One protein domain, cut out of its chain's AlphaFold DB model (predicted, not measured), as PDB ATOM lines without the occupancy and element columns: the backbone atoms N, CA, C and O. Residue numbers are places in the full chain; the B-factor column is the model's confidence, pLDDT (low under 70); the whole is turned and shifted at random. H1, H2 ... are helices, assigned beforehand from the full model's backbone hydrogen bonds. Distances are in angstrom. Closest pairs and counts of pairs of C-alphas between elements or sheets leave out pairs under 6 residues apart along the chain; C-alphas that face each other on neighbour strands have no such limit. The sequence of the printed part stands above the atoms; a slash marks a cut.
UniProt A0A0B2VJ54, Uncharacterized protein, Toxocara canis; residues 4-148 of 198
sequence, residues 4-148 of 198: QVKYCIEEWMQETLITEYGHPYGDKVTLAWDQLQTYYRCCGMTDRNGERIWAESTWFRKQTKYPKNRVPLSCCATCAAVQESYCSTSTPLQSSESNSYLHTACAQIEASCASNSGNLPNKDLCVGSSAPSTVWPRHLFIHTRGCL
ATOM      1  N   GLN A   4     -59.767  26.621  36.673       71.06
ATOM      2  CA  GLN A   4     -59.844  27.016  35.255       71.06
ATOM      3  C   GLN A   4     -58.718  27.976  34.814       71.06
ATOM      4  O   GLN A   4     -58.131  27.809  33.749       71.06
ATOM      5  N   VAL A   5     -58.343  28.935  35.668       74.69
ATOM      6  CA  VAL A   5     -57.258  29.894  35.379       74.69
ATOM      7  C   VAL A   5     -55.897  29.196  35.372       74.69
ATOM      8  O   VAL A   5     -55.023  29.534  34.576       74.69
ATOM      9  N   LYS A   6     -55.722  28.179  36.225       75.12
ATOM     10  CA  LYS A   6     -54.486  27.397  36.299       75.12
ATOM     11  C   LYS A   6     -54.199  26.659  34.985       75.12
ATOM     12  O   LYS A   6     -53.065  26.725  34.518       75.12
ATOM     13  N   TYR A   7     -55.205  25.994  34.409       83.00
ATOM     14  CA  TYR A   7     -55.066  25.244  33.150       83.00
ATOM     15  C   TYR A   7     -54.850  26.165  31.955       83.00
ATOM     16  O   TYR A   7     -53.969  25.897  31.148       83.00
ATOM     17  N   CYS A   8     -55.574  27.285  31.899       87.69
ATOM     18  CA  CYS A   8     -55.438  28.250  30.810       87.69
ATOM     19  C   CYS A   8     -54.009  28.814  30.705       87.69
ATOM     20  O   CYS A   8     -53.458  28.897  29.611       87.69
ATOM     21  N   ILE A   9     -53.371  29.143  31.837       89.75
ATOM     22  CA  ILE A   9     -51.982  29.636  31.838       89.75
ATOM     23  C   ILE A   9     -51.006  28.546  31.387       89.75
ATOM     24  O   ILE A   9     -50.082  28.835  30.631       89.75
ATOM     25  N   GLU A  10     -51.183  27.311  31.864       91.31
ATOM     26  CA  GLU A  10     -50.315  26.194  31.472       91.31
ATOM     27  C   GLU A  10     -50.393  25.948  29.961       91.31
ATOM     28  O   GLU A  10     -49.367  25.951  29.284       91.31
ATOM     29  N   GLU A  11     -51.602  25.816  29.427       91.94
ATOM     30  CA  GLU A  11     -51.835  25.593  28.001       91.94
ATOM     31  C   GLU A  11     -51.263  26.728  27.143       91.94
ATOM     32  O   GLU A  11     -50.480  26.471  26.229       91.94
ATOM     33  N   TRP A  12     -51.545  27.984  27.503       92.00
ATOM     34  CA  TRP A  12     -51.052  29.148  26.766       92.00
ATOM     35  C   TRP A  12     -49.520  29.261  26.784       92.00
ATOM     36  O   TRP A  12     -48.895  29.554  25.762       92.00
ATOM     37  N   MET A  13     -48.879  29.011  27.932       94.12
ATOM     38  CA  MET A  13     -47.413  29.005  28.002       94.12
ATOM     39  C   MET A  13     -46.830  27.888  27.131       94.12
ATOM     40  O   MET A  13     -45.839  28.100  26.435       94.12
ATOM     41  N   GLN A  14     -47.435  26.703  27.134       94.44
ATOM     42  CA  GLN A  14     -46.955  25.607  26.302       94.44
ATOM     43  C   GLN A  14     -47.085  25.928  24.809       94.44
ATOM     44  O   GLN A  14     -46.118  25.774  24.063       94.44
ATOM     45  N   GLU A  15     -48.262  26.387  24.384       94.38
ATOM     46  CA  GLU A  15     -48.552  26.724  22.993       94.38
ATOM     47  C   GLU A  15     -47.594  27.805  22.489       94.38
ATOM     48  O   GLU A  15     -46.861  27.578  21.528       94.38
ATOM     49  N   THR A  16     -47.494  28.933  23.199       95.50
ATOM     50  CA  THR A  16     -46.641  30.050  22.766       95.50
ATOM     51  C   THR A  16     -45.158  29.689  22.704       95.50
ATOM     52  O   THR A  16     -44.455  30.176  21.820       95.50
ATOM     53  N   LEU A  17     -44.661  28.823  23.594       96.00
ATOM     54  CA  LEU A  17     -43.282  28.340  23.513       96.00
ATOM     55  C   LEU A  17     -43.070  27.455  22.282       96.00
ATOM     56  O   LEU A  17     -42.067  27.592  21.581       96.00
ATOM     57  N   ILE A  18     -43.989  26.520  22.034       96.06
ATOM     58  CA  ILE A  18     -43.829  25.517  20.980       96.06
ATOM     59  C   ILE A  18     -44.062  26.127  19.596       96.06
ATOM     60  O   ILE A  18     -43.312  25.798  18.678       96.06
ATOM     61  N   THR A  19     -45.072  26.978  19.414       95.44
ATOM     62  CA  THR A  19     -45.498  27.436  18.082       95.44
ATOM     63  C   THR A  19     -45.007  28.836  17.736       95.44
ATOM     64  O   THR A  19     -44.568  29.041  16.599       95.44
ATOM     65  N   GLU A  20     -45.018  29.759  18.703       95.81
ATOM     66  CA  GLU A  20     -44.854  31.201  18.459       95.81
ATOM     67  C   GLU A  20     -43.456  31.746  18.766       95.81
ATOM     68  O   GLU A  20     -43.047  32.761  18.192       95.81
ATOM     69  N   TYR A  21     -42.696  31.108  19.659       96.38
ATOM     70  CA  TYR A  21     -41.333  31.547  19.946       96.38
ATOM     71  C   TYR A  21     -40.485  31.538  18.664       96.38
ATOM     72  O   TYR A  21     -40.500  30.579  17.891       96.38
ATOM     73  N   GLY A  22     -39.740  32.618  18.420       93.69
ATOM     74  CA  GLY A  22     -38.905  32.776  17.230       93.69
ATOM     75  C   GLY A  22     -39.678  32.962  15.919       93.69
ATOM     76  O   GLY A  22     -39.081  32.860  14.844       93.69
ATOM     77  N   HIS A  23     -40.988  33.206  15.979       93.25
ATOM     78  CA  HIS A  23     -41.783  33.531  14.802       93.25
ATOM     79  C   HIS A  23     -41.437  34.946  14.287       93.25
ATOM     80  O   HIS A  23     -41.408  35.876  15.089       93.25
ATOM     81  N   PRO A  24     -41.231  35.154  12.968       87.88
ATOM     82  CA  PRO A  24     -40.759  36.434  12.408       87.88
ATOM     83  C   PRO A  24     -41.769  37.588  12.494       87.88
ATOM     84  O   PRO A  24     -41.428  38.727  12.208       87.88
ATOM     85  N   TYR A  25     -43.025  37.282  12.824       85.56
ATOM     86  CA  TYR A  25     -44.077  38.272  13.074       85.56
ATOM     87  C   TYR A  25     -44.484  38.312  14.561       85.56
ATOM     88  O   TYR A  25     -45.405  39.031  14.939       85.56
ATOM     89  N   GLY A  26     -43.833  37.489  15.392       82.38
ATOM     90  CA  GLY A  26     -44.158  37.224  16.795       82.38
ATOM     91  C   GLY A  26     -43.070  37.694  17.761       82.38
ATOM     92  O   GLY A  26     -42.904  37.124  18.838       82.38
ATOM     93  N   ASP A  27     -42.313  38.728  17.397       90.00
ATOM     94  CA  ASP A  27     -41.116  39.189  18.117       90.00
ATOM     95  C   ASP A  27     -41.400  39.491  19.593       90.00
ATOM     96  O   ASP A  27     -40.578  39.223  20.468       90.00
ATOM     97  N   LYS A  28     -42.606  39.993  19.888       94.75
ATOM     98  CA  LYS A  28     -43.064  40.271  21.255       94.75
ATOM     99  C   LYS A  28     -43.164  39.009  22.111       94.75
ATOM    100  O   LYS A  28     -42.857  39.075  23.296       94.75
ATOM    101  N   VAL A  29     -43.576  37.879  21.531       94.88
ATOM    102  CA  VAL A  29     -43.646  36.592  22.241       94.88
ATOM    103  C   VAL A  29     -42.239  36.104  22.558       94.88
ATOM    104  O   VAL A  29     -41.963  35.726  23.694       94.88
ATOM    105  N   THR A  30     -41.330  36.194  21.586       96.50
ATOM    106  CA  THR A  30     -39.908  35.864  21.774       96.50
ATOM    107  C   THR A  30     -39.292  36.712  22.887       96.50
ATOM    108  O   THR A  30     -38.734  36.171  23.837       96.50
ATOM    109  N   LEU A  31     -39.487  38.032  22.831       96.56
ATOM    110  CA  LEU A  31     -38.988  38.964  23.841       96.56
ATOM    111  C   LEU A  31     -39.569  38.680  25.232       96.56
ATOM    112  O   LEU A  31     -38.830  38.702  26.214       96.56
ATOM    113  N   ALA A  32     -40.872  38.406  25.327       95.81
ATOM    114  CA  ALA A  32     -41.519  38.087  26.596       95.81
ATOM    115  C   ALA A  32     -40.936  36.810  27.218       95.81
ATOM    116  O   ALA A  32     -40.635  36.793  28.411       95.81
ATOM    117  N   TRP A  33     -40.716  35.769  26.412       96.56
ATOM    118  CA  TRP A  33     -40.052  34.545  26.859       96.56
ATOM    119  C   TRP A  33     -38.609  34.787  27.289       96.56
ATOM    120  O   TRP A  33     -38.205  34.297  28.344       96.56
ATOM    121  N   ASP A  34     -37.850  35.571  26.525       96.56
ATOM    122  CA  ASP A  34     -36.456  35.870  26.849       96.56
ATOM    123  C   ASP A  34     -36.332  36.644  28.167       96.56
ATOM    124  O   ASP A  34     -35.485  36.326  29.008       96.56
ATOM    125  N   GLN A  35     -37.212  37.625  28.383       95.94
ATOM    126  CA  GLN A  35     -37.292  38.370  29.638       95.94
ATOM    127  C   GLN A  35     -37.705  37.470  30.802       95.94
ATOM    128  O   GLN A  35     -37.082  37.527  31.861       95.94
ATOM    129  N   LEU A  36     -38.714  36.616  30.605       95.44
ATOM    130  CA  LEU A  36     -39.191  35.678  31.620       95.44
ATOM    131  C   LEU A  36     -38.067  34.742  32.087       95.44
ATOM    132  O   LEU A  36     -37.834  34.608  33.288       95.44
ATOM    133  N   GLN A  37     -37.354  34.135  31.139       95.44
ATOM    134  CA  GLN A  37     -36.267  33.189  31.402       95.44
ATOM    135  C   GLN A  37     -35.087  33.850  32.107       95.44
ATOM    136  O   GLN A  37     -34.613  33.340  33.123       95.44
ATOM    137  N   THR A  38     -34.678  35.026  31.627       92.69
ATOM    138  CA  THR A  38     -33.585  35.799  32.227       92.69
ATOM    139  C   THR A  38     -33.934  36.236  33.651       92.69
ATOM    140  O   THR A  38     -33.121  36.109  34.565       92.69
ATOM    141  N   TYR A  39     -35.157  36.733  33.859       93.12
ATOM    142  CA  TYR A  39     -35.597  37.264  35.147       93.12
ATOM    143  C   TYR A  39     -35.727  36.170  36.211       93.12
ATOM    144  O   TYR A  39     -35.239  36.329  37.329       93.12
ATOM    145  N   TYR A  40     -36.353  35.042  35.866       92.88
ATOM    146  CA  TYR A  40     -36.571  33.939  36.804       92.88
ATOM    147  C   TYR A  40     -35.442  32.904  36.821       92.88
ATOM    148  O   TYR A  40     -35.515  31.960  37.611       92.88
ATOM    149  N   ARG A  41     -34.400  33.072  35.994       91.38
ATOM    150  CA  ARG A  41     -33.281  32.125  35.865       91.38
ATOM    151  C   ARG A  41     -33.791  30.701  35.607       91.38
ATOM    152  O   ARG A  41     -33.456  29.756  36.328       91.38
ATOM    153  N   CYS A  42     -34.660  30.576  34.611       92.94
ATOM    154  CA  CYS A  42     -35.376  29.352  34.252       92.94
ATOM    155  C   CYS A  42     -35.227  29.057  32.753       92.94
ATOM    156  O   CYS A  42     -34.900  29.945  31.968       92.94
ATOM    157  N   CYS A  43     -35.475  27.814  32.345       93.94
ATOM    158  CA  CYS A  43     -35.534  27.422  30.945       93.94
ATOM    159  C   CYS A  43     -36.715  26.498  30.677       93.94
ATOM    160  O   CYS A  43     -36.933  25.502  31.368       93.94
ATOM    161  N   GLY A  44     -37.459  26.828  29.624       93.88
ATOM    162  CA  GLY A  44     -38.661  26.101  29.251       93.88
ATOM    163  C   GLY A  44     -39.799  26.289  30.248       93.88
ATOM    164  O   GLY A  44     -39.848  27.246  31.023       93.88
ATOM    165  N   MET A  45     -40.768  25.380  30.201       93.06
ATOM    166  CA  MET A  45     -42.041  25.582  30.884       93.06
ATOM    167  C   MET A  45     -42.070  24.976  32.292       93.06
ATOM    168  O   MET A  45     -42.363  25.675  33.257       93.06
ATOM    169  N   THR A  46     -41.773  23.683  32.426       91.94
ATOM    170  CA  THR A  46     -41.876  22.933  33.691       91.94
ATOM    171  C   THR A  46     -40.558  22.247  34.010       91.94
ATOM    172  O   THR A  46     -39.815  21.930  33.092       91.94
ATOM    173  N   ASP A  47     -40.287  21.933  35.277       86.44
ATOM    174  CA  ASP A  47     -39.044  21.236  35.661       86.44
ATOM    175  C   ASP A  47     -38.900  19.847  35.011       86.44
ATOM    176  O   ASP A  47     -37.794  19.356  34.822       86.44
ATOM    177  N   ARG A  48     -40.018  19.197  34.646       82.50
ATOM    178  CA  ARG A  48     -39.997  17.871  34.000       82.50
ATOM    179  C   ARG A  48     -39.538  17.934  32.549       82.50
ATOM    180  O   ARG A  48     -38.838  17.034  32.089       82.50
ATOM    181  N   ASN A  49     -39.969  18.973  31.837       78.38
ATOM    182  CA  ASN A  49     -39.696  19.126  30.410       78.38
ATOM    183  C   ASN A  49     -38.570  20.134  30.146       78.38
ATOM    184  O   ASN A  49     -38.056  20.143  29.032       78.38
ATOM    185  N   GLY A  50     -38.182  20.916  31.161       80.25
ATOM    186  CA  GLY A  50     -37.022  21.800  31.252       80.25
ATOM    187  C   GLY A  50     -36.597  22.399  29.921       80.25
ATOM    188  O   GLY A  50     -37.401  22.935  29.160       80.25
ATOM    189  N   GLU A  51     -35.325  22.221  29.602       83.31
ATOM    190  CA  GLU A  51     -34.738  22.598  28.327       83.31
ATOM    191  C   GLU A  51     -35.144  21.679  27.160       83.31
ATOM    192  O   GLU A  51     -34.979  22.024  25.991       83.31
ATOM    193  N   ARG A  52     -35.675  20.490  27.450       88.25
ATOM    194  CA  ARG A  52     -35.994  19.469  26.440       88.25
ATOM    195  C   ARG A  52     -37.168  19.873  25.553       88.25
ATOM    196  O   ARG A  52     -37.168  19.517  24.377       88.25
ATOM    197  N   ILE A  53     -38.120  20.640  26.089       92.88
ATOM    198  CA  ILE A  53     -39.301  21.119  25.350       92.88
ATOM    199  C   ILE A  53     -38.923  21.938  24.107       92.88
ATOM    200  O   ILE A  53     -39.638  21.932  23.107       92.88
ATOM    201  N   TRP A  54     -37.752  22.583  24.111       94.56
ATOM    202  CA  TRP A  54     -37.269  23.353  22.968       94.56
ATOM    203  C   TRP A  54     -37.060  22.508  21.718       94.56
ATOM    204  O   TRP A  54     -37.291  23.006  20.618       94.56
ATOM    205  N   ALA A  55     -36.702  21.229  21.861       93.25
ATOM    206  CA  ALA A  55     -36.545  20.326  20.724       93.25
ATOM    207  C   ALA A  55     -37.863  20.111  19.954       93.25
ATOM    208  O   ALA A  55     -37.848  19.774  18.768       93.25
ATOM    209  N   GLU A  56     -39.004  20.327  20.611       94.62
ATOM    210  CA  GLU A  56     -40.332  20.192  20.017       94.62
ATOM    211  C   GLU A  56     -40.791  21.473  19.305       94.62
ATOM    212  O   GLU A  56     -41.636  21.389  18.412       94.62
ATOM    213  N   SER A  57     -40.190  22.623  19.634       96.12
ATOM    214  CA  SER A  57     -40.589  23.941  19.129       96.12
ATOM    215  C   SER A  57     -40.399  24.116  17.616       96.12
ATOM    216  O   SER A  57     -39.474  23.579  16.991       96.12
ATOM    217  N   THR A  58     -41.251  24.946  17.018       95.94
ATOM    218  CA  THR A  58     -41.127  25.403  15.629       95.94
ATOM    219  C   THR A  58     -39.812  26.150  15.418       95.94
ATOM    220  O   THR A  58     -39.164  25.937  14.391       95.94
ATOM    221  N   TRP A  59     -39.377  26.948  16.400       95.81
ATOM    222  CA  TRP A  59     -38.085  27.634  16.408       95.81
ATOM    223  C   TRP A  59     -36.926  26.667  16.171       95.81
ATOM    224  O   TRP A  59     -36.174  26.839  15.212       95.81
ATOM    225  N   PHE A  60     -36.809  25.606  16.977       95.44
ATOM    226  CA  PHE A  60     -35.739  24.614  16.835       95.44
ATOM    227  C   PHE A  60     -35.777  23.909  15.473       95.44
ATOM    228  O   PHE A  60     -34.751  23.706  14.809       95.44
ATOM    229  N   ARG A  61     -36.980  23.554  15.009       94.88
ATOM    230  CA  ARG A  61     -37.166  22.874  13.720       94.88
ATOM    231  C   ARG A  61     -36.741  23.751  12.542       94.88
ATOM    232  O   ARG A  61     -36.052  23.242  11.658       94.88
ATOM    233  N   LYS A  62     -37.079  25.045  12.565       94.75
ATOM    234  CA  LYS A  62     -36.804  26.017  11.492       94.75
ATOM    235  C   LYS A  62     -35.342  26.467  11.400       94.75
ATOM    236  O   LYS A  62     -34.969  27.065  10.396       94.75
ATOM    237  N   GLN A  63     -34.504  26.184  12.399       94.38
ATOM    238  CA  GLN A  63     -33.077  26.509  12.320       94.38
ATOM    239  C   GLN A  63     -32.399  25.791  11.144       94.38
ATOM    240  O   GLN A  63     -32.468  24.565  11.027       94.38
ATOM    241  N   THR A  64     -31.713  26.564  10.302       93.44
ATOM    242  CA  THR A  64     -30.963  26.078   9.132       93.44
ATOM    243  C   THR A  64     -29.466  25.940   9.400       93.44
ATOM    244  O   THR A  64     -28.801  25.118   8.773       93.44
ATOM    245  N   LYS A  65     -28.926  26.724  10.343       90.19
ATOM    246  CA  LYS A  65     -27.517  26.669  10.743       90.19
ATOM    247  C   LYS A  65     -27.261  25.427  11.598       90.19
ATOM    248  O   LYS A  65     -27.965  25.193  12.579       90.19
ATOM    249  N   TYR A  66     -26.230  24.668  11.234       88.00
ATOM    250  CA  TYR A  66     -25.755  23.524  12.004       88.00
ATOM    251  C   TYR A  66     -24.442  23.837  12.736       88.00
ATOM    252  O   TYR A  66     -23.612  24.575  12.199       88.00
ATOM    253  N   PRO A  67     -24.231  23.233  13.917       90.31
ATOM    254  CA  PRO A  67     -25.234  22.507  14.709       90.31
ATOM    255  C   PRO A  67     -26.317  23.451  15.262       90.31
ATOM    256  O   PRO A  67     -26.083  24.644  15.448       90.31
ATOM    257  N   LYS A  68     -27.519  22.911  15.488       92.31
ATOM    258  CA  LYS A  68     -28.672  23.692  15.956       92.31
ATOM    259  C   LYS A  68     -28.498  24.115  17.412       92.31
ATOM    260  O   LYS A  68     -28.095  23.305  18.247       92.31
ATOM    261  N   ASN A  69     -28.912  25.338  17.721       93.75
ATOM    262  CA  ASN A  69     -29.096  25.798  19.091       93.75
ATOM    263  C   ASN A  69     -30.262  25.015  19.699       93.75
ATOM    264  O   ASN A  69     -31.390  25.104  19.221       93.75
ATOM    265  N   ARG A  70     -29.995  24.237  20.743       92.50
ATOM    266  CA  ARG A  70     -30.976  23.426  21.470       92.50
ATOM    267  C   ARG A  70     -31.880  24.256  22.369       92.50
ATOM    268  O   ARG A  70     -33.005  23.847  22.600       92.50
ATOM    269  N   VAL A  71     -31.387  25.393  22.852       94.25
ATOM    270  CA  VAL A  71     -32.110  26.344  23.705       94.25
ATOM    271  C   VAL A  71     -31.811  27.776  23.266       94.25
ATOM    272  O   VAL A  71     -30.761  28.011  22.653       94.25
ATOM    273  N   PRO A  72     -32.692  28.741  23.565       94.88
ATOM    274  CA  PRO A  72     -32.379  30.147  23.382       94.88
ATOM    275  C   PRO A  72     -31.328  30.633  24.385       94.88
ATOM    276  O   PRO A  72     -31.044  30.000  25.399       94.88
ATOM    277  N   LEU A  73     -30.748  31.796  24.100       92.94
ATOM    278  CA  LEU A  73     -29.687  32.385  24.918       92.94
ATOM    279  C   LEU A  73     -30.146  32.854  26.293       92.94
ATOM    280  O   LEU A  73     -29.356  32.885  27.227       92.94
ATOM    281  N   SER A  74     -31.415  33.207  26.406       93.75
ATOM    282  CA  SER A  74     -32.095  33.588  27.641       93.75
ATOM    283  C   SER A  74     -32.199  32.437  28.652       93.75
ATOM    284  O   SER A  74     -32.306  32.691  29.848       93.75
ATOM    285  N   CYS A  75     -32.072  31.180  28.207       93.06
ATOM    286  CA  CYS A  75     -31.924  30.015  29.083       93.06
ATOM    287  C   CYS A  75     -30.512  29.852  29.668       93.06
ATOM    288  O   CYS A  75     -30.317  29.017  30.558       93.06
ATOM    289  N   CYS A  76     -29.515  30.569  29.144       90.88
ATOM    290  CA  CYS A  76     -28.141  30.421  29.593       90.88
ATOM    291  C   CYS A  76     -27.930  31.090  30.942       90.88
ATOM    292  O   CYS A  76     -28.298  32.247  31.142       90.88
ATOM    293  N   ALA A  77     -27.267  30.370  31.845       86.25
ATOM    294  CA  ALA A  77     -26.822  30.933  33.104       86.25
ATOM    295  C   ALA A  77     -25.881  32.120  32.853       86.25
ATOM    296  O   ALA A  77     -25.228  32.227  31.815       86.25
ATOM    297  N   THR A  78     -25.794  33.029  33.816       84.69
ATOM    298  CA  THR A  78     -24.759  34.065  33.829       84.69
ATOM    299  C   THR A  78     -23.559  33.574  34.624       84.69
ATOM    300  O   THR A  78     -23.690  32.687  35.469       84.69
ATOM    301  N   CYS A  79     -22.390  34.179  34.416       81.06
ATOM    302  CA  CYS A  79     -21.199  33.860  35.204       81.06
ATOM    303  C   CYS A  79     -21.442  33.948  36.715       81.06
ATOM    304  O   CYS A  79     -21.061  33.038  37.445       81.06
ATOM    305  N   ALA A  80     -22.163  34.978  37.159       80.06
ATOM    306  CA  ALA A  80     -22.548  35.131  38.558       80.06
ATOM    307  C   ALA A  80     -23.391  33.949  39.066       80.06
ATOM    308  O   ALA A  80     -23.146  33.457  40.160       80.06
ATOM    309  N   ALA A  81     -24.345  33.452  38.269       79.94
ATOM    310  CA  ALA A  81     -25.174  32.310  38.657       79.94
ATOM    311  C   ALA A  81     -24.369  30.996  38.729       79.94
ATOM    312  O   ALA A  81     -24.613  30.166  39.606       79.94
ATOM    313  N   VAL A  82     -23.392  30.809  37.833       79.81
ATOM    314  CA  VAL A  82     -22.494  29.640  37.866       79.81
ATOM    315  C   VAL A  82     -21.566  29.699  39.079       79.81
ATOM    316  O   VAL A  82     -21.448  28.715  39.805       79.81
ATOM    317  N   GLN A  83     -20.958  30.860  39.338       81.56
ATOM    318  CA  GLN A  83     -20.126  31.099  40.519       81.56
ATOM    319  C   GLN A  83     -20.920  30.888  41.809       81.56
ATOM    320  O   GLN A  83     -20.471  30.160  42.681       81.56
ATOM    321  N   GLU A  84     -22.134  31.429  41.911       79.38
ATOM    322  CA  GLU A  84     -23.008  31.216  43.070       79.38
ATOM    323  C   GLU A  84     -23.276  29.720  43.312       79.38
ATOM    324  O   GLU A  84     -23.316  29.279  44.457       79.38
ATOM    325  N   SER A  85     -23.386  28.921  42.249       75.44
ATOM    326  CA  SER A  85     -23.673  27.486  42.358       75.44
ATOM    327  C   SER A  85     -22.445  26.635  42.725       75.44
ATOM    328  O   SER A  85     -22.605  25.597  43.358       75.44
ATOM    329  N   TYR A  86     -21.231  27.044  42.322       74.06
ATOM    330  CA  TYR A  86     -19.995  26.237  42.435       74.06
ATOM    331  C   TYR A  86     -18.969  26.774  43.432       74.06
ATOM    332  O   TYR A  86     -18.221  26.008  44.035       74.06
ATOM    333  N   CYS A  87     -18.918  28.090  43.596       78.25
ATOM    334  CA  CYS A  87     -17.958  28.783  44.446       78.25
ATOM    335  C   CYS A  87     -18.514  29.080  45.844       78.25
ATOM    336  O   CYS A  87     -17.739  29.352  46.758       78.25
ATOM    337  N   SER A  88     -19.830  28.963  46.059       66.88
ATOM    338  CA  SER A  88     -20.456  29.131  47.380       66.88
ATOM    339  C   SER A  88     -20.301  27.881  48.250       66.88
ATOM    340  O   SER A  88     -21.282  27.289  48.693       66.88
ATOM    341  N   THR A  89     -19.064  27.452  48.507       56.31
ATOM    342  CA  THR A  89     -18.794  26.395  49.490       56.31
ATOM    343  C   THR A  89     -18.299  27.032  50.781       56.31
ATOM    344  O   THR A  89     -17.103  27.175  51.009       56.31
ATOM    345  N   SER A  90     -19.237  27.418  51.645       47.97
ATOM    346  CA  SER A  90     -18.976  27.677  53.068       47.97
ATOM    347  C   SER A  90     -19.750  26.710  53.968       47.97
ATOM    348  O   SER A  90     -20.138  27.066  55.079       47.97
ATOM    349  N   THR A  91     -20.002  25.485  53.503       45.59
ATOM    350  CA  THR A  91     -20.507  24.394  54.345       45.59
ATOM    351  C   THR A  91     -19.407  23.349  54.540       45.59
ATOM    352  O   THR A  91     -19.102  22.580  53.627       45.59
ATOM    353  N   PRO A  92     -18.778  23.295  55.727       47.19
ATOM    354  CA  PRO A  92     -17.893  22.199  56.069       47.19
ATOM    355  C   PRO A  92     -18.783  21.002  56.388       47.19
ATOM    356  O   PRO A  92     -19.508  21.067  57.372       47.19
ATOM    357  N   LEU A  93     -18.782  19.967  55.539       49.50
ATOM    358  CA  LEU A  93     -19.027  18.548  55.866       49.50
ATOM    359  C   LEU A  93     -19.354  17.764  54.581       49.50
ATOM    360  O   LEU A  93     -20.518  17.614  54.229       49.50
ATOM    361  N   GLN A  94     -18.328  17.237  53.905       44.06
ATOM    362  CA  GLN A  94     -18.173  15.806  53.578       44.06
ATOM    363  C   GLN A  94     -17.024  15.591  52.571       44.06
ATOM    364  O   GLN A  94     -16.970  16.231  51.530       44.06
ATOM    365  N   SER A  95     -16.133  14.667  52.951       43.19
ATOM    366  CA  SER A  95     -15.040  14.009  52.206       43.19
ATOM    367  C   SER A  95     -13.937  14.873  51.552       43.19
ATOM    368  O   SER A  95     -14.137  15.697  50.666       43.19
ATOM    369  N   SER A  96     -12.697  14.611  51.978       54.44
ATOM    370  CA  SER A  96     -11.468  15.357  51.672       54.44
ATOM    371  C   SER A  96     -10.983  15.308  50.215       54.44
ATOM    372  O   SER A  96     -10.065  16.045  49.875       54.44
ATOM    373  N   GLU A  97     -11.579  14.494  49.343       50.62
ATOM    374  CA  GLU A  97     -11.230  14.448  47.910       50.62
ATOM    375  C   GLU A  97     -12.151  15.320  47.041       50.62
ATOM    376  O   GLU A  97     -11.691  15.930  46.077       50.62
ATOM    377  N   SER A  98     -13.430  15.464  47.415       52.16
ATOM    378  CA  SER A  98     -14.430  16.256  46.675       52.16
ATOM    379  C   SER A  98     -14.105  17.758  46.682       52.16
ATOM    380  O   SER A  98     -14.263  18.458  45.679       52.16
ATOM    381  N   ASN A  99     -13.537  18.243  47.791       59.75
ATOM    382  CA  ASN A  99     -13.179  19.651  47.962       59.75
ATOM    383  C   ASN A  99     -12.064  20.114  47.003       59.75
ATOM    384  O   ASN A  99     -12.075  21.264  46.572       59.75
ATOM    385  N   SER A 100     -11.133  19.236  46.613       62.44
ATOM    386  CA  SER A 100     -10.012  19.599  45.728       62.44
ATOM    387  C   SER A 100     -10.472  19.891  44.290       62.44
ATOM    388  O   SER A 100     -10.095  20.903  43.688       62.44
ATOM    389  N   TYR A 101     -11.362  19.049  43.753       65.94
ATOM    390  CA  TYR A 101     -11.934  19.234  42.417       65.94
ATOM    391  C   TYR A 101     -12.882  20.430  42.354       65.94
ATOM    392  O   TYR A 101     -12.852  21.175  41.377       65.94
ATOM    393  N   LEU A 102     -13.682  20.650  43.401       70.25
ATOM    394  CA  LEU A 102     -14.627  21.764  43.454       70.25
ATOM    395  C   LEU A 102     -13.912  23.123  43.522       70.25
ATOM    396  O   LEU A 102     -14.266  24.037  42.779       70.25
ATOM    397  N   HIS A 103     -12.851  23.237  44.331       69.38
ATOM    398  CA  HIS A 103     -12.020  24.444  44.378       69.38
ATOM    399  C   HIS A 103     -11.320  24.720  43.044       69.38
ATOM    400  O   HIS A 103     -11.317  25.858  42.570       69.38
ATOM    401  N   THR A 104     -10.776  23.681  42.404       75.25
ATOM    402  CA  THR A 104     -10.136  23.814  41.087       75.25
ATOM    403  C   THR A 104     -11.149  24.231  40.017       75.25
ATOM    404  O   THR A 104     -10.861  25.103  39.197       75.25
ATOM    405  N   ALA A 105     -12.358  23.666  40.049       74.94
ATOM    406  CA  ALA A 105     -13.440  24.030  39.142       74.94
ATOM    407  C   ALA A 105     -13.900  25.483  39.353       74.94
ATOM    408  O   ALA A 105     -14.040  26.226  38.384       74.94
ATOM    409  N   CYS A 106     -14.069  25.929  40.600       79.44
ATOM    410  CA  CYS A 106     -14.411  27.321  40.891       79.44
ATOM    411  C   CYS A 106     -13.359  28.298  40.334       79.44
ATOM    412  O   CYS A 106     -13.716  29.213  39.593       79.44
ATOM    413  N   ALA A 107     -12.065  28.057  40.576       79.38
ATOM    414  CA  ALA A 107     -10.993  28.914  40.060       79.38
ATOM    415  C   ALA A 107     -10.979  28.985  38.518       79.38
ATOM    416  O   ALA A 107     -10.749  30.045  37.930       79.38
ATOM    417  N   GLN A 108     -11.275  27.871  37.838       79.06
ATOM    418  CA  GLN A 108     -11.397  27.850  36.378       79.06
ATOM    419  C   GLN A 108     -12.631  28.615  35.877       79.06
ATOM    420  O   GLN A 108     -12.540  29.316  34.863       79.06
ATOM    421  N   ILE A 109     -13.769  28.516  36.573       77.06
ATOM    422  CA  ILE A 109     -14.981  29.293  36.271       77.06
ATOM    423  C   ILE A 109     -14.685  30.787  36.425       77.06
ATOM    424  O   ILE A 109     -14.969  31.558  35.510       77.06
ATOM    425  N   GLU A 110     -14.067  31.191  37.536       79.62
ATOM    426  CA  GLU A 110     -13.700  32.584  37.806       79.62
ATOM    427  C   GLU A 110     -12.772  33.153  36.733       79.62
ATOM    428  O   GLU A 110     -13.076  34.201  36.161       79.62
ATOM    429  N   ALA A 111     -11.699  32.439  36.382       78.69
ATOM    430  CA  ALA A 111     -10.773  32.862  35.331       78.69
ATOM    431  C   ALA A 111     -11.471  33.015  33.966       78.69
ATOM    432  O   ALA A 111     -11.239  33.982  33.228       78.69
ATOM    433  N   SER A 112     -12.372  32.084  33.639       75.44
ATOM    434  CA  SER A 112     -13.098  32.100  32.367       75.44
ATOM    435  C   SER A 112     -14.147  33.222  32.306       75.44
ATOM    436  O   SER A 112     -14.371  33.812  31.245       75.44
ATOM    437  N   CYS A 113     -14.757  33.551  33.445       77.19
ATOM    438  CA  CYS A 113     -15.739  34.623  33.586       77.19
ATOM    439  C   CYS A 113     -15.109  36.023  33.657       77.19
ATOM    440  O   CYS A 113     -15.669  36.973  33.102       77.19
ATOM    441  N   ALA A 114     -13.928  36.155  34.269       76.00
ATOM    442  CA  ALA A 114     -13.172  37.406  34.327       76.00
ATOM    443  C   ALA A 114     -12.705  37.865  32.935       76.00
ATOM    444  O   ALA A 114     -12.726  39.056  32.630       76.00
ATOM    445  N   SER A 115     -12.357  36.919  32.058       70.19
ATOM    446  CA  SER A 115     -11.875  37.216  30.703       70.19
ATOM    447  C   SER A 115     -12.976  37.688  29.739       70.19
ATOM    448  O   SER A 115     -12.668  38.261  28.699       70.19
ATOM    449  N   ASN A 116     -14.261  37.476  30.066       61.09
ATOM    450  CA  ASN A 116     -15.394  37.688  29.149       61.09
ATOM    451  C   ASN A 116     -16.411  38.747  29.612       61.09
ATOM    452  O   ASN A 116     -17.580  38.706  29.225       61.09
ATOM    453  N   SER A 117     -15.986  39.730  30.415       59.94
ATOM    454  CA  SER A 117     -16.844  40.855  30.846       59.94
ATOM    455  C   SER A 117     -18.171  40.409  31.497       59.94
ATOM    456  O   SER A 117     -19.218  41.006  31.258       59.94
ATOM    457  N   GLY A 118     -18.156  39.320  32.275       58.88
ATOM    458  CA  GLY A 118     -19.346  38.787  32.956       58.88
ATOM    459  C   GLY A 118     -20.290  37.947  32.084       58.88
ATOM    460  O   GLY A 118     -21.238  37.357  32.610       58.88
ATOM    461  N   ASN A 119     -20.020  37.834  30.780       60.53
ATOM    462  CA  ASN A 119     -20.700  36.887  29.905       60.53
ATOM    463  C   ASN A 119     -20.055  35.510  29.991       60.53
ATOM    464  O   ASN A 119     -18.858  35.360  30.234       60.53
ATOM    465  N   LEU A 120     -20.878  34.493  29.766       64.75
ATOM    466  CA  LEU A 120     -20.441  33.120  29.873       64.75
ATOM    467  C   LEU A 120     -19.403  32.813  28.770       64.75
ATOM    468  O   LEU A 120     -19.686  33.058  27.595       64.75
ATOM    469  N   PRO A 121     -18.221  32.271  29.120       59.78
ATOM    470  CA  PRO A 121     -17.092  32.069  28.204       59.78
ATOM    471  C   PRO A 121     -17.411  31.159  27.019       59.78
ATOM    472  O   PRO A 121     -16.734  31.210  25.998       59.78
ATOM    473  N   ASN A 122     -18.442  30.322  27.142       69.94
ATOM    474  CA  ASN A 122     -18.833  29.389  26.102       69.94
ATOM    475  C   ASN A 122     -20.354  29.386  25.898       69.94
ATOM    476  O   ASN A 122     -21.078  28.467  26.281       69.94
ATOM    477  N   LYS A 123     -20.835  30.479  25.304       79.62
ATOM    478  CA  LYS A 123     -22.239  30.674  24.918       79.62
ATOM    479  C   LYS A 123     -22.736  29.569  23.975       79.62
ATOM    480  O   LYS A 123     -23.869  29.117  24.117       79.62
ATOM    481  N   ASP A 124     -21.864  29.096  23.086       82.06
ATOM    482  CA  ASP A 124     -22.140  28.002  22.148       82.06
ATOM    483  C   ASP A 124     -22.320  26.647  22.859       82.06
ATOM    484  O   ASP A 124     -23.205  25.858  22.517       82.06
ATOM    485  N   LEU A 125     -21.560  26.407  23.930       82.38
ATOM    486  CA  LEU A 125     -21.724  25.225  24.777       82.38
ATOM    487  C   LEU A 125     -23.053  25.241  25.528       82.38
ATOM    488  O   LEU A 125     -23.713  24.202  25.594       82.38
ATOM    489  N   CYS A 126     -23.464  26.402  26.051       87.12
ATOM    490  CA  CYS A 126     -24.773  26.550  26.687       87.12
ATOM    491  C   CYS A 126     -25.903  26.213  25.709       87.12
ATOM    492  O   CYS A 126     -26.729  25.345  25.985       87.12
ATOM    493  N   VAL A 127     -25.934  26.861  24.540       91.12
ATOM    494  CA  VAL A 127     -27.006  26.600  23.570       91.12
ATOM    495  C   VAL A 127     -26.900  25.217  22.939       91.12
ATOM    496  O   VAL A 127     -27.804  24.804  22.221       91.12
ATOM    497  N   GLY A 128     -25.822  24.474  23.195       85.69
ATOM    498  CA  GLY A 128     -25.605  23.136  22.659       85.69
ATOM    499  C   GLY A 128     -25.253  23.127  21.171       85.69
ATOM    500  O   GLY A 128     -25.482  22.106  20.516       85.69
ATOM    501  N   SER A 129     -24.712  24.238  20.657       83.56
ATOM    502  CA  SER A 129     -24.158  24.379  19.305       83.56
ATOM    503  C   SER A 129     -22.664  24.025  19.237       83.56
ATOM    504  O   SER A 129     -22.048  24.089  18.178       83.56
ATOM    505  N   SER A 130     -22.047  23.602  20.336       79.69
ATOM    506  CA  SER A 130     -20.700  23.028  20.327       79.69
ATOM    507  C   SER A 130     -20.676  21.668  21.019       79.69
ATOM    508  O   SER A 130     -21.557  21.335  21.818       79.69
ATOM    509  N   ALA A 131     -19.661  20.856  20.710       67.75
ATOM    510  CA  ALA A 131     -19.454  19.591  21.403       67.75
ATOM    511  C   ALA A 131     -19.303  19.840  22.917       67.75
ATOM    512  O   ALA A 131     -18.654  20.818  23.305       67.75
ATOM    513  N   PRO A 132     -19.900  18.992  23.776       62.72
ATOM    514  CA  PRO A 132     -19.726  19.121  25.211       62.72
ATOM    515  C   PRO A 132     -18.244  18.969  25.549       62.72
ATOM    516  O   PRO A 132     -17.622  17.976  25.172       62.72
ATOM    517  N   SER A 133     -17.669  19.942  26.256       61.59
ATOM    518  CA  SER A 133     -16.340  19.752  26.831       61.59
ATOM    519  C   SER A 133     -16.417  18.620  27.853       61.59
ATOM    520  O   SER A 133     -17.308  18.634  28.700       61.59
ATOM    521  N   THR A 134     -15.472  17.683  27.827       60.19
ATOM    522  CA  THR A 134     -15.340  16.621  28.845       60.19
ATOM    523  C   THR A 134     -15.155  17.169  30.261       60.19
ATOM    524  O   THR A 134     -15.390  16.460  31.232       60.19
ATOM    525  N   VAL A 135     -14.751  18.435  30.366       63.72
ATOM    526  CA  VAL A 135     -14.429  19.120  31.618       63.72
ATOM    527  C   VAL A 135     -15.675  19.654  32.332       63.72
ATOM    528  O   VAL A 135     -15.689  19.703  33.557       63.72
ATOM    529  N   TRP A 136     -16.736  20.017  31.601       66.06
ATOM    530  CA  TRP A 136     -17.870  20.739  32.182       66.06
ATOM    531  C   TRP A 136     -19.221  20.100  31.860       66.06
ATOM    532  O   TRP A 136     -19.569  19.942  30.684       66.06
ATOM    533  N   PRO A 137     -20.035  19.777  32.877       68.25
ATOM    534  CA  PRO A 137     -21.361  19.239  32.643       68.25
ATOM    535  C   PRO A 137     -22.347  20.314  32.142       68.25
ATOM    536  O   PRO A 137     -22.261  21.492  32.467       68.25
ATOM    537  N   ARG A 138     -23.329  19.911  31.322       68.38
ATOM    538  CA  ARG A 138     -24.260  20.845  30.646       68.38
ATOM    539  C   ARG A 138     -25.180  21.626  31.584       68.38
ATOM    540  O   ARG A 138     -25.532  22.758  31.274       68.38
ATOM    541  N   HIS A 139     -25.550  21.038  32.718       72.81
ATOM    542  CA  HIS A 139     -26.458  21.658  33.686       72.81
ATOM    543  C   HIS A 139     -25.858  22.895  34.377       72.81
ATOM    544  O   HIS A 139     -26.567  23.562  35.119       72.81
ATOM    545  N   LEU A 140     -24.578  23.215  34.136       75.06
ATOM    546  CA  LEU A 140     -23.936  24.397  34.725       75.06
ATOM    547  C   LEU A 140     -24.245  25.659  33.948       75.06
ATOM    548  O   LEU A 140     -24.307  26.741  34.512       75.06
ATOM    549  N   PHE A 141     -24.414  25.518  32.640       81.06
ATOM    550  CA  PHE A 141     -24.511  26.657  31.739       81.06
ATOM    551  C   PHE A 141     -25.943  26.949  31.320       81.06
ATOM    552  O   PHE A 141     -26.187  27.983  30.711       81.06
ATOM    553  N   ILE A 142     -26.879  26.061  31.653       86.69
ATOM    554  CA  ILE A 142     -28.290  26.158  31.286       86.69
ATOM    555  C   ILE A 142     -29.112  26.127  32.568       86.69
ATOM    556  O   ILE A 142     -28.900  25.274  33.431       86.69
ATOM    557  N   HIS A 143     -30.084  27.023  32.682       87.62
ATOM    558  CA  HIS A 143     -31.088  26.933  33.730       87.62
ATOM    559  C   HIS A 143     -31.937  25.671  33.541       87.62
ATOM    560  O   HIS A 143     -32.533  25.479  32.493       87.62
ATOM    561  N   THR A 144     -32.013  24.796  34.542       81.81
ATOM    562  CA  THR A 144     -32.762  23.527  34.433       81.81
ATOM    563  C   THR A 144     -34.190  23.609  34.975       81.81
ATOM    564  O   THR A 144     -35.007  22.732  34.707       81.81
ATOM    565  N   ARG A 145     -34.502  24.661  35.739       88.81
ATOM    566  CA  ARG A 145     -35.835  24.886  36.310       88.81
ATOM    567  C   ARG A 145     -36.789  25.454  35.267       88.81
ATOM    568  O   ARG A 145     -36.399  26.326  34.497       88.81
ATOM    569  N   GLY A 146     -38.041  25.016  35.278       92.31
ATOM    570  CA  GLY A 146     -39.101  25.542  34.425       92.31
ATOM    571  C   GLY A 146     -39.622  26.898  34.903       92.31
ATOM    572  O   GLY A 146     -39.653  27.194  36.098       92.31
ATOM    573  N   CYS A 147     -40.072  27.730  33.967       95.00
ATOM    574  CA  CYS A 147     -40.520  29.090  34.269       95.00
ATOM    575  C   CYS A 147     -41.934  29.184  34.860       95.00
ATOM    576  O   CYS A 147     -42.275  30.199  35.464       95.00
ATOM    577  N   LEU A 148     -42.767  28.148  34.718       93.88
ATOM    578  CA  LEU A 148     -44.172  28.186  35.133       93.88
ATOM    579  C   LEU A 148     -44.345  28.385  36.646       93.88
ATOM    580  O   LEU A 148     -45.209  29.152  37.066       93.88
TER     581      LEU A 148
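AT A GLANCE: This is residues 4 to 148 of the 198 residues of an uncharacterized protein of Toxocara canis (UniProt A0A0B2VJ54). Two helical lobes stand at the two ends of the domain: at one end H2, H3 and H4 gather round the last residues of H1, and at the other H5 and H6 lie side by side as a helical hairpin. Between the lobes lie the short helix H7 and parts of two long stretches with no named element, residues 63 to 78 and 128 to 148; residues 90 to 98, at the turn of the hairpin, stick out. The printed part has 145 residues with seven named helices, H1 to H7 in order along the chain, and no named strand; the class is all helix. The whole is only just compact, close to loose, with a radius of gyration of the C-alphas of 17.1 A, and its C-alphas span 51 by 38 by 24 A along the three main axes.

HOW THE PARTS SIT: H1, residues 4 to 20, touches H2, residues 27 to 40, through residues 16 to 20 of H1 and 29 to 33 of H2 alone. Their closest C-alphas, those of Glu 20 and Val 29, are 6.7 A apart, and they run opposite ways at a steep tilt of 64 degrees. H1 also touches H3, residues 50 to 56, with its residues 17 to 18 alone. The closest C-alphas, those of Ile 18 and Glu 56, are 6.4 A apart, and these helices run the same way at a steep tilt of 56 degrees. H4, residues 58 to 62, touches residues 18 to 20 of H1, with the C-alphas of Thr 19 and Thr 58 the closest at 5.4 A. H3 and H4 are close but not clearly touching: their closest C-alphas, those of Trp 54 and Phe 60, are 6.4 A apart. H2 is apart from both H3 and H4. H5, residues 79 to 86, and H6, residues 98 to 114, touch with 9 pairs of C-alphas within 8 A and form a helical hairpin. They run opposite ways at a shallow tilt of 4 degrees, with the C-alphas of Cys 79 and Cys 113 closest at 5.7 A. H7, residues 123 to 127, touches no helix; its centre, 8.7 A from the mean of the C-alphas, is the nearest to it of the seven. Every O i to N i+4 pair is within hydrogen-bond range in H1, H2, H4, H5, H6 and H7; in H3 it is 0 of 3, with 3 of 4 O i to N i+3 pairs within range.

IN THESE COORDINATES: H1, residues 4 to 20, begins with C-alpha 4 at (-59.844, 27.016, 35.255) and is 22.9 A long from first to last C-alpha. H2, residues 27 to 40, is 19.9 A long, and H3, residues 50 to 56, is 11.8 A. H4 takes up residues 58 to 62. H5, residues 79 to 86, is 10.6 A long. H6, residues 98 to 114, is 24.5 A long and begins with C-alpha 98 at (-14.430, 16.256, 46.675). H7, residues 123 to 127, ends with C-alpha 127 at (-27.006, 26.600, 23.570).

THE WHOLE: The two C-alphas farthest apart, those of Tyr 25 and Ser 96, are 55.5 A apart, while those of Gln 4 and Leu 148, the first and last printed, are 15.7 A apart. The printed part has no cut. The links H4 to H5, with 16 residues, and H5 to H6, with 11, are long; H3 to H4, with 1 residue, is tight. The mean pLDDT of the printed part is 81.7, and 30 residues are under 70: residues 88 to 101, residue 103, residues 116 to 122 and residues 131 to 138.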